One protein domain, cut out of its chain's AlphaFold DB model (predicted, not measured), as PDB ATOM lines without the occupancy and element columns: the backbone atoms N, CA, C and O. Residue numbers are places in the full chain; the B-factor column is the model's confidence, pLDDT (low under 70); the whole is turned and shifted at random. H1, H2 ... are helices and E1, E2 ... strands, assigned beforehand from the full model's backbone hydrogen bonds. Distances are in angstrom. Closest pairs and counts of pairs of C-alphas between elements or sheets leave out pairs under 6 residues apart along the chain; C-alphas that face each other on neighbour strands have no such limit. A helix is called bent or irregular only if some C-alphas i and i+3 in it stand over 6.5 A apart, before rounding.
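This is residues 356 to 422 of the 473 residues of the protein "C2H2-type domain-containing protein" of Peniophora sp. CBMAI 1063 (UniProt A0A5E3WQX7). One long, kinked helix, H1, runs the length of the domain; the short H2 packs on its middle, and the antiparallel hairpin of E1 and E2 lies beyond, with H3 packed on it. The 67 printed residues, mostly helix, hold H1, H2, E1, E2 and H3 in that order; the whole is compact, radius of gyration of the C-alphas 11.7 A, spanning 35 by 26 by 17 A.

H1, residues 356 to 378, begins at C-alpha (79.590, -34.101, 277.895) and is 32.2 A long, with a kink of 36 degrees near residue 371; it is only just irregular, C-alphas 370 and 373 being 6.51 A apart. H2 is residues 383 to 387, E1 396 to 398, E2 405 to 407. H3, residues 409 to 417, 12.5 A, ends at C-alpha (79.472, -34.084, 260.756).

H1, with residues 365 to 375 alone, touches H2, closest C-alphas Ala 368 and Pro 383, 4.9 A. H1 and H3 are near each other. In the hairpin, N 397 and O 406 are 2.8 A apart. Closest C-alphas of E2 and H3 are Ile 406 and Leu 412, 5.8 A. O i to N i+4 pairs are within hydrogen-bond range throughout H3, in 17 of 19 in H1 and 0 of 1 in H2, where 1 of 2 O i to N i+3 pairs is.

C-alphas 378 and 419, the farthest apart, are 35.6 A apart. The printed part has no cut, no link is long, and no printed residue is under 70 in pLDDT.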
ATOM      1  N   ILE A 356      80.096 -35.453 277.586       86.19
ATOM      2  CA  ILE A 356      79.590 -34.101 277.895       86.19
ATOM      3  C   ILE A 356      80.544 -33.006 277.388       86.19
ATOM      4  O   ILE A 356      80.104 -31.988 276.855       86.19
ATOM      5  N   ASP A 357      81.850 -33.227 277.491       85.19
ATOM      6  CA  ASP A 357      82.899 -32.349 276.973       85.19
ATOM      7  C   ASP A 357      82.873 -32.239 275.438       85.19
ATOM      8  O   ASP A 357      83.033 -31.140 274.897       85.19
ATOM      9  N   VAL A 358      82.589 -33.338 274.735       86.00
ATOM     10  CA  VAL A 358      82.404 -33.368 273.275       86.00
ATOM     11  C   VAL A 358      81.153 -32.589 272.881       86.00
ATOM     12  O   VAL A 358      81.217 -31.744 271.989       86.00
ATOM     13  N   ARG A 359      80.031 -32.789 273.588       86.62
ATOM     14  CA  ARG A 359      78.780 -32.035 273.377       86.62
ATOM     15  C   ARG A 359      78.998 -30.531 273.528       86.62
ATOM     16  O   ARG A 359      78.643 -29.765 272.633       86.62
ATOM     17  N   ILE A 360      79.638 -30.114 274.624       88.06
ATOM     18  CA  ILE A 360      79.986 -28.711 274.890       88.06
ATOM     19  C   ILE A 360      80.901 -28.158 273.791       88.06
ATOM     20  O   ILE A 360      80.694 -27.040 273.322       88.06
ATOM     21  N   SER A 361      81.896 -28.931 273.356       89.75
ATOM     22  CA  SER A 361      82.843 -28.514 272.314       89.75
ATOM     23  C   SER A 361      82.168 -28.316 270.954       89.75
ATOM     24  O   SER A 361      82.475 -27.359 270.242       89.75
ATOM     25  N   ILE A 362      81.213 -29.180 270.604       88.62
ATOM     26  CA  ILE A 362      80.443 -29.068 269.365       88.62
ATOM     27  C   ILE A 362      79.465 -27.889 269.427       88.62
ATOM     28  O   ILE A 362      79.366 -27.146 268.450       88.62
ATOM     29  N   GLU A 363      78.769 -27.661 270.545       87.69
ATOM     30  CA  GLU A 363      77.859 -26.512 270.634       87.69
ATOM     31  C   GLU A 363      78.630 -25.187 270.609       87.69
ATOM     32  O   GLU A 363      78.272 -24.297 269.845       87.69
ATOM     33  N   ARG A 364      79.773 -25.088 271.308       92.19
ATOM     34  CA  ARG A 364      80.673 -23.924 271.206       92.19
ATOM     35  C   ARG A 364      81.122 -23.654 269.768       92.19
ATOM     36  O   ARG A 364      81.222 -22.491 269.381       92.19
ATOM     37  N   LEU A 365      81.376 -24.696 268.972       91.75
ATOM     38  CA  LEU A 365      81.727 -24.547 267.557       91.75
ATOM     39  C   LEU A 365      80.555 -23.961 266.753       91.75
ATOM     40  O   LEU A 365      80.767 -23.072 265.930       91.75
ATOM     41  N   ARG A 366      79.313 -24.386 267.025       87.38
ATOM     42  CA  ARG A 366      78.101 -23.828 266.392       87.38
ATOM     43  C   ARG A 366      77.819 -22.396 266.825       87.38
ATOM     44  O   ARG A 366      77.395 -21.597 265.993       87.38
ATOM     45  N   THR A 367      78.014 -22.062 268.100       87.81
ATOM     46  CA  THR A 367      77.860 -20.691 268.600       87.81
ATOM     47  C   THR A 367      78.856 -19.769 267.903       87.81
ATOM     48  O   THR A 367      78.447 -18.755 267.344       87.81
ATOM     49  N   ALA A 368      80.130 -20.170 267.838       91.38
ATOM     50  CA  ALA A 368      81.165 -19.424 267.130       91.38
ATOM     51  C   ALA A 368      80.853 -19.282 265.628       91.38
ATOM     52  O   ALA A 368      80.975 -18.190 265.083       91.38
ATOM     53  N   ALA A 369      80.356 -20.338 264.976       89.38
ATOM     54  CA  ALA A 369      79.913 -20.290 263.582       89.38
ATOM     55  C   ALA A 369      78.835 -19.217 263.342       89.38
ATOM     56  O   ALA A 369      78.995 -18.357 262.479       89.38
ATOM     57  N   ARG A 370      77.761 -19.236 264.149       87.00
ATOM     58  CA  ARG A 370      76.643 -18.275 264.076       87.00
ATOM     59  C   ARG A 370      77.072 -16.843 264.415       87.00
ATOM     60  O   ARG A 370      76.485 -15.887 263.916       87.00
ATOM     61  N   GLN A 371      78.068 -16.683 265.284       89.75
ATOM     62  CA  GLN A 371      78.584 -15.376 265.684       89.75
ATOM     63  C   GLN A 371      79.613 -14.808 264.695       89.75
ATOM     64  O   GLN A 371      79.673 -13.591 264.566       89.75
ATOM     65  N   SER A 372      80.373 -15.629 263.960       88.38
ATOM     66  CA  SER A 372      81.448 -15.159 263.063       88.38
ATOM     67  C   SER A 372      80.957 -14.186 261.986       88.38
ATOM     68  O   SER A 372      81.583 -13.150 261.757       88.38
ATOM     69  N   GLU A 373      79.792 -14.444 261.385       80.31
ATOM     70  CA  GLU A 373      79.177 -13.522 260.418       80.31
ATOM     71  C   GLU A 373      78.847 -12.159 261.047       80.31
ATOM     72  O   GLU A 373      79.108 -11.118 260.442       80.31
ATOM     73  N   ARG A 374      78.352 -12.154 262.293       84.75
ATOM     74  CA  ARG A 374      78.072 -10.926 263.054       84.75
ATOM     75  C   ARG A 374      79.365 -10.210 263.445       84.75
ATOM     76  O   ARG A 374      79.473  -9.008 263.225       84.75
ATOM     77  N   SER A 375      80.370 -10.928 263.948       86.88
ATOM     78  CA  SER A 375      81.668 -10.341 264.305       86.88
ATOM     79  C   SER A 375      82.320  -9.634 263.118       86.88
ATOM     80  O   SER A 375      82.761  -8.496 263.252       86.88
ATOM     81  N   ARG A 376      82.275 -10.240 261.924       85.06
ATOM     82  CA  ARG A 376      82.776  -9.632 260.677       85.06
ATOM     83  C   ARG A 376      82.013  -8.375 260.252       85.06
ATOM     84  O   ARG A 376      82.601  -7.518 259.596       85.06
ATOM     85  N   ALA A 377      80.729  -8.261 260.592       86.75
ATOM     86  CA  ALA A 377      79.927  -7.069 260.312       86.75
ATOM     87  C   ALA A 377      80.200  -5.918 261.300       86.75
ATOM     88  O   ALA A 377      80.112  -4.757 260.907       86.75
ATOM     89  N   HIS A 378      80.548  -6.241 262.551       89.31
ATOM     90  CA  HIS A 378      80.709  -5.282 263.652       89.31
ATOM     91  C   HIS A 378      82.167  -5.029 264.083       89.31
ATOM     92  O   HIS A 378      82.387  -4.334 265.067       89.31
ATOM     93  N   GLY A 379      83.165  -5.595 263.394       89.62
ATOM     94  CA  GLY A 379      84.587  -5.423 263.740       89.62
ATOM     95  C   GLY A 379      85.035  -6.153 265.015       89.62
ATOM     96  O   GLY A 379      86.166  -5.978 265.457       89.62
ATOM     97  N   MET A 380      84.172  -6.989 265.596       91.62
ATOM     98  CA  MET A 380      84.488  -7.763 266.798       91.62
ATOM     99  C   MET A 380      85.483  -8.894 266.483       91.62
ATOM    100  O   MET A 380      85.499  -9.391 265.351       91.62
ATOM    101  N   PRO A 381      86.259  -9.378 267.474       91.81
ATOM    102  CA  PRO A 381      87.112 -10.554 267.306       91.81
ATOM    103  C   PRO A 381      86.340 -11.741 266.709       91.81
ATOM    104  O   PRO A 381      85.213 -12.028 267.127       91.81
ATOM    105  N   ASP A 382      86.934 -12.441 265.733       91.75
ATOM    106  CA  ASP A 382      86.294 -13.615 265.130       91.75
ATOM    107  C   ASP A 382      86.247 -14.745 266.180       91.75
ATOM    108  O   ASP A 382      87.306 -15.232 266.594       91.75
ATOM    109  N   PRO A 383      85.064 -15.195 266.637       92.19
ATOM    110  CA  PRO A 383      84.936 -16.272 267.619       92.19
ATOM    111  C   PRO A 383      85.468 -17.612 267.089       92.19
ATOM    112  O   PRO A 383      85.742 -18.519 267.877       92.19
ATOM    113  N   LEU A 384      85.664 -17.746 265.771       94.25
ATOM    114  CA  LEU A 384      86.336 -18.903 265.183       94.25
ATOM    115  C   LEU A 384      87.846 -18.942 265.457       94.25
ATOM    116  O   LEU A 384      88.453 -19.996 265.282       94.25
ATOM    117  N   SER A 385      88.449 -17.850 265.944       93.19
ATOM    118  CA  SER A 385      89.879 -17.788 266.288       93.19
ATOM    119  C   SER A 385      90.307 -18.827 267.329       93.19
ATOM    120  O   SER A 385      91.413 -19.358 267.250       93.19
ATOM    121  N   ALA A 386      89.404 -19.214 268.239       92.44
ATOM    122  CA  ALA A 386      89.617 -20.301 269.196       92.44
ATOM    123  C   ALA A 386      89.841 -21.680 268.535       92.44
ATOM    124  O   ALA A 386      90.353 -22.597 269.177       92.44
ATOM    125  N   TYR A 387      89.466 -21.823 267.259       95.50
ATOM    126  CA  TYR A 387      89.621 -23.032 266.454       95.50
ATOM    127  C   TYR A 387      90.697 -22.893 265.376       95.50
ATOM    128  O   TYR A 387      90.839 -23.817 264.582       95.50
ATOM    129  N   PHE A 388      91.457 -21.795 265.298       96.12
ATOM    130  CA  PHE A 388      92.545 -21.695 264.320       96.12
ATOM    131  C   PHE A 388      93.638 -22.742 264.586       96.12
ATOM    132  O   PHE A 388      93.929 -23.116 265.726       96.12
ATOM    133  N   ALA A 389      94.220 -23.256 263.505       94.81
ATOM    134  CA  ALA A 389      95.232 -24.298 263.560       94.81
ATOM    135  C   ALA A 389      96.527 -23.815 264.252       94.81
ATOM    136  O   ALA A 389      97.045 -22.750 263.899       94.81
ATOM    137  N   PRO A 390      97.106 -24.594 265.190       93.88
ATOM    138  CA  PRO A 390      98.393 -24.277 265.811       93.88
ATOM    139  C   PRO A 390      99.550 -24.102 264.820       93.88
ATOM    140  O   PRO A 390     100.510 -23.404 265.140       93.88
ATOM    141  N   SER A 391      99.464 -24.700 263.625       93.00
ATOM    142  CA  SER A 391     100.424 -24.488 262.536       93.00
ATOM    143  C   SER A 391     100.480 -23.053 261.995       93.00
ATOM    144  O   SER A 391     101.397 -22.739 261.236       93.00
ATOM    145  N   GLY A 392      99.524 -22.183 262.347       92.19
ATOM    146  CA  GLY A 392      99.473 -20.791 261.888       92.19
ATOM    147  C   GLY A 392      99.161 -20.632 260.398       92.19
ATOM    148  O   GLY A 392      99.273 -19.532 259.860       92.19
ATOM    149  N   ARG A 393      98.774 -21.716 259.712       93.69
ATOM    150  CA  ARG A 393      98.367 -21.674 258.305       93.69
ATOM    151  C   ARG A 393      97.043 -20.925 258.172       93.69
ATOM    152  O   ARG A 393      96.069 -21.253 258.848       93.69
ATOM    153  N   GLN A 394      97.010 -19.948 257.270       92.12
ATOM    154  CA  GLN A 394      95.806 -19.179 256.972       92.12
ATOM    155  C   GLN A 394      94.659 -20.103 256.537       92.12
ATOM    156  O   GLN A 394      94.869 -21.037 255.767       92.12
ATOM    157  N   ASP A 395      93.461 -19.848 257.066       91.81
ATOM    158  CA  ASP A 395      92.239 -20.632 256.844       91.81
ATOM    159  C   ASP A 395      92.308 -22.118 257.254       91.81
ATOM    160  O   ASP A 395      91.430 -22.894 256.875       91.81
ATOM    161  N   TYR A 396      93.286 -22.538 258.067       96.38
ATOM    162  CA  TYR A 396      93.268 -23.857 258.708       96.38
ATOM    163  C   TYR A 396      92.646 -23.791 260.102       96.38
ATOM    164  O   TYR A 396      92.949 -22.914 260.914       96.38
ATOM    165  N   PHE A 397      91.815 -24.785 260.399       96.69
ATOM    166  CA  PHE A 397      91.103 -24.920 261.658       96.69
ATOM    167  C   PHE A 397      91.382 -26.276 262.304       96.69
ATOM    168  O   PHE A 397      91.415 -27.306 261.636       96.69
ATOM    169  N   ARG A 398      91.540 -26.292 263.623       96.56
ATOM    170  CA  ARG A 398      91.703 -27.488 264.443       96.56
ATOM    171  C   ARG A 398      90.336 -28.049 264.829       96.56
ATOM    172  O   ARG A 398      89.526 -27.356 265.446       96.56
ATOM    173  N   CYS A 399      90.095 -29.326 264.542       95.69
ATOM    174  CA  CYS A 399      88.920 -30.023 265.056       95.69
ATOM    175  C   CYS A 399      88.949 -30.068 266.595       95.69
ATOM    176  O   CYS A 399      89.927 -30.570 267.152       95.69
ATOM    177  N   PRO A 400      87.893 -29.637 267.309       92.75
ATOM    178  CA  PRO A 400      87.892 -29.667 268.771       92.75
ATOM    179  C   PRO A 400      87.768 -31.083 269.368       92.75
ATOM    180  O   PRO A 400      87.863 -31.224 270.581       92.75
ATOM    181  N   ILE A 401      87.560 -32.117 268.538       91.75
ATOM    182  CA  ILE A 401      87.362 -33.508 268.976       91.75
ATOM    183  C   ILE A 401      88.630 -34.353 268.736       91.75
ATOM    184  O   ILE A 401      89.232 -34.833 269.692       91.75
ATOM    185  N   CYS A 402      89.095 -34.505 267.485       92.81
ATOM    186  CA  CYS A 402      90.329 -35.263 267.183       92.81
ATOM    187  C   CYS A 402      91.606 -34.415 267.112       92.81
ATOM    188  O   CYS A 402      92.692 -34.985 267.123       92.81
ATOM    189  N   ASN A 403      91.509 -33.082 267.071       94.00
ATOM    190  CA  ASN A 403      92.628 -32.160 266.827       94.00
ATOM    191  C   ASN A 403      93.220 -32.170 265.405       94.00
ATOM    192  O   ASN A 403      94.208 -31.471 265.191       94.00
ATOM    193  N   ASP A 404      92.612 -32.871 264.436       95.25
ATOM    194  CA  ASP A 404      92.998 -32.786 263.017       95.25
ATOM    195  C   ASP A 404      92.958 -31.318 262.539       95.25
ATOM    196  O   ASP A 404      91.983 -30.603 262.798       95.25
ATOM    197  N   GLU A 405      93.995 -30.872 261.822       96.69
ATOM    198  CA  GLU A 405      94.001 -29.577 261.129       96.69
ATOM    199  C   GLU A 405      93.322 -29.710 259.759       96.69
ATOM    200  O   GLU A 405      93.657 -30.584 258.959       96.69
ATOM    201  N   ILE A 406      92.344 -28.847 259.491       96.81
ATOM    202  CA  ILE A 406      91.432 -28.934 258.350       96.81
ATOM    203  C   ILE A 406      91.383 -27.571 257.660       96.81
ATOM    204  O   ILE A 406      91.131 -26.555 258.304       96.81
ATOM    205  N   ASN A 407      91.612 -27.544 256.349       96.50
ATOM    206  CA  ASN A 407      91.529 -26.331 255.542       96.50
ATOM    207  C   ASN A 407      90.070 -25.892 255.354       96.50
ATOM    208  O   ASN A 407      89.229 -26.714 255.020       96.50
ATOM    209  N   GLU A 408      89.786 -24.599 255.462       94.06
ATOM    210  CA  GLU A 408      88.459 -23.976 255.372       94.06
ATOM    211  C   GLU A 408      87.465 -24.388 256.473       94.06
ATOM    212  O   GLU A 408      87.201 -25.564 256.750       94.06
ATOM    213  N   PHE A 409      86.760 -23.391 257.009       91.50
ATOM    214  CA  PHE A 409      85.735 -23.590 258.034       91.50
ATOM    215  C   PHE A 409      84.610 -24.552 257.594       91.50
ATOM    216  O   PHE A 409      84.120 -25.372 258.372       91.50
ATOM    217  N   ARG A 410      84.235 -24.522 256.309       89.38
ATOM    218  CA  ARG A 410      83.213 -25.418 255.747       89.38
ATOM    219  C   ARG A 410      83.630 -26.891 255.797       89.38
ATOM    220  O   ARG A 410      82.786 -27.763 256.008       89.38
ATOM    221  N   ASN A 411      84.916 -27.183 255.607       92.69
ATOM    222  CA  ASN A 411      85.414 -28.553 255.674       92.69
ATOM    223  C   ASN A 411      85.585 -29.007 257.127       92.69
ATOM    224  O   ASN A 411      85.372 -30.188 257.386       92.69
ATOM    225  N   LEU A 412      85.878 -28.096 258.070       93.56
ATOM    226  CA  LEU A 412      85.822 -28.379 259.511       93.56
ATOM    227  C   LEU A 412      84.419 -28.838 259.927       93.56
ATOM    228  O   LEU A 412      84.291 -29.892 260.550       93.56
ATOM    229  N   LEU A 413      83.368 -28.096 259.556       89.12
ATOM    230  CA  LEU A 413      81.989 -28.502 259.850       89.12
ATOM    231  C   LEU A 413      81.683 -29.874 259.236       89.12
ATOM    232  O   LEU A 413      81.332 -30.803 259.958       89.12
ATOM    233  N   ARG A 414      81.955 -30.054 257.935       87.31
ATOM    234  CA  ARG A 414      81.789 -31.346 257.239       87.31
ATOM    235  C   ARG A 414      82.558 -32.491 257.907       87.31
ATOM    236  O   ARG A 414      82.116 -33.634 257.864       87.31
ATOM    237  N   HIS A 415      83.726 -32.209 258.478       92.19
ATOM    238  CA  HIS A 415      84.544 -33.182 259.191       92.19
ATOM    239  C   HIS A 415      83.906 -33.577 260.530       92.19
ATOM    240  O   HIS A 415      83.818 -34.770 260.814       92.19
ATOM    241  N   VAL A 416      83.406 -32.619 261.314       89.75
ATOM    242  CA  VAL A 416      82.667 -32.885 262.566       89.75
ATOM    243  C   VAL A 416      81.356 -33.636 262.292       89.75
ATOM    244  O   VAL A 416      80.996 -34.541 263.036       89.75
ATOM    245  N   GLU A 417      80.674 -33.350 261.185       85.00
ATOM    246  CA  GLU A 417      79.472 -34.084 260.756       85.00
ATOM    247  C   GLU A 417      79.774 -35.492 260.197       85.00
ATOM    248  O   GLU A 417      78.879 -36.335 260.101       85.00
ATOM    249  N   SER A 418      81.033 -35.770 259.835       82.44
ATOM    250  CA  SER A 418      81.444 -37.021 259.190       82.44
ATOM    251  C   SER A 418      81.416 -38.238 260.121       82.44
ATOM    252  O   SER A 418      81.311 -38.126 261.344       82.44
ATOM    253  N   GLN A 419      81.609 -39.420 259.525       71.00
ATOM    254  CA  GLN A 419      81.713 -40.709 260.219       71.00
ATOM    255  C   GLN A 419      82.777 -40.756 261.330       71.00
ATOM    256  O   GLN A 419      82.660 -41.597 262.212       71.00
ATOM    257  N   LYS A 420      83.777 -39.856 261.323       79.94
ATOM    258  CA  LYS A 420      84.798 -39.776 262.383       79.94
ATOM    259  C   LYS A 420      84.241 -39.361 263.754       79.94
ATOM    260  O   LYS A 420      84.813 -39.761 264.761       79.94
ATOM    261  N   HIS A 421      83.180 -38.548 263.776       83.69
ATOM    262  CA  HIS A 421      82.724 -37.822 264.971       83.69
ATOM    263  C   HIS A 421      81.232 -38.007 265.225       83.69
ATOM    264  O   HIS A 421      80.842 -38.817 266.058       83.69
ATOM    265  N   LEU A 422      80.382 -37.273 264.499       79.50
ATOM    266  CA  LEU A 422      78.930 -37.349 264.668       79.50
ATOM    267  C   LEU A 422      78.296 -38.486 263.858       79.50
ATOM    268  O   LEU A 422      77.243 -38.997 264.238       79.50
TER     269      LEU A 422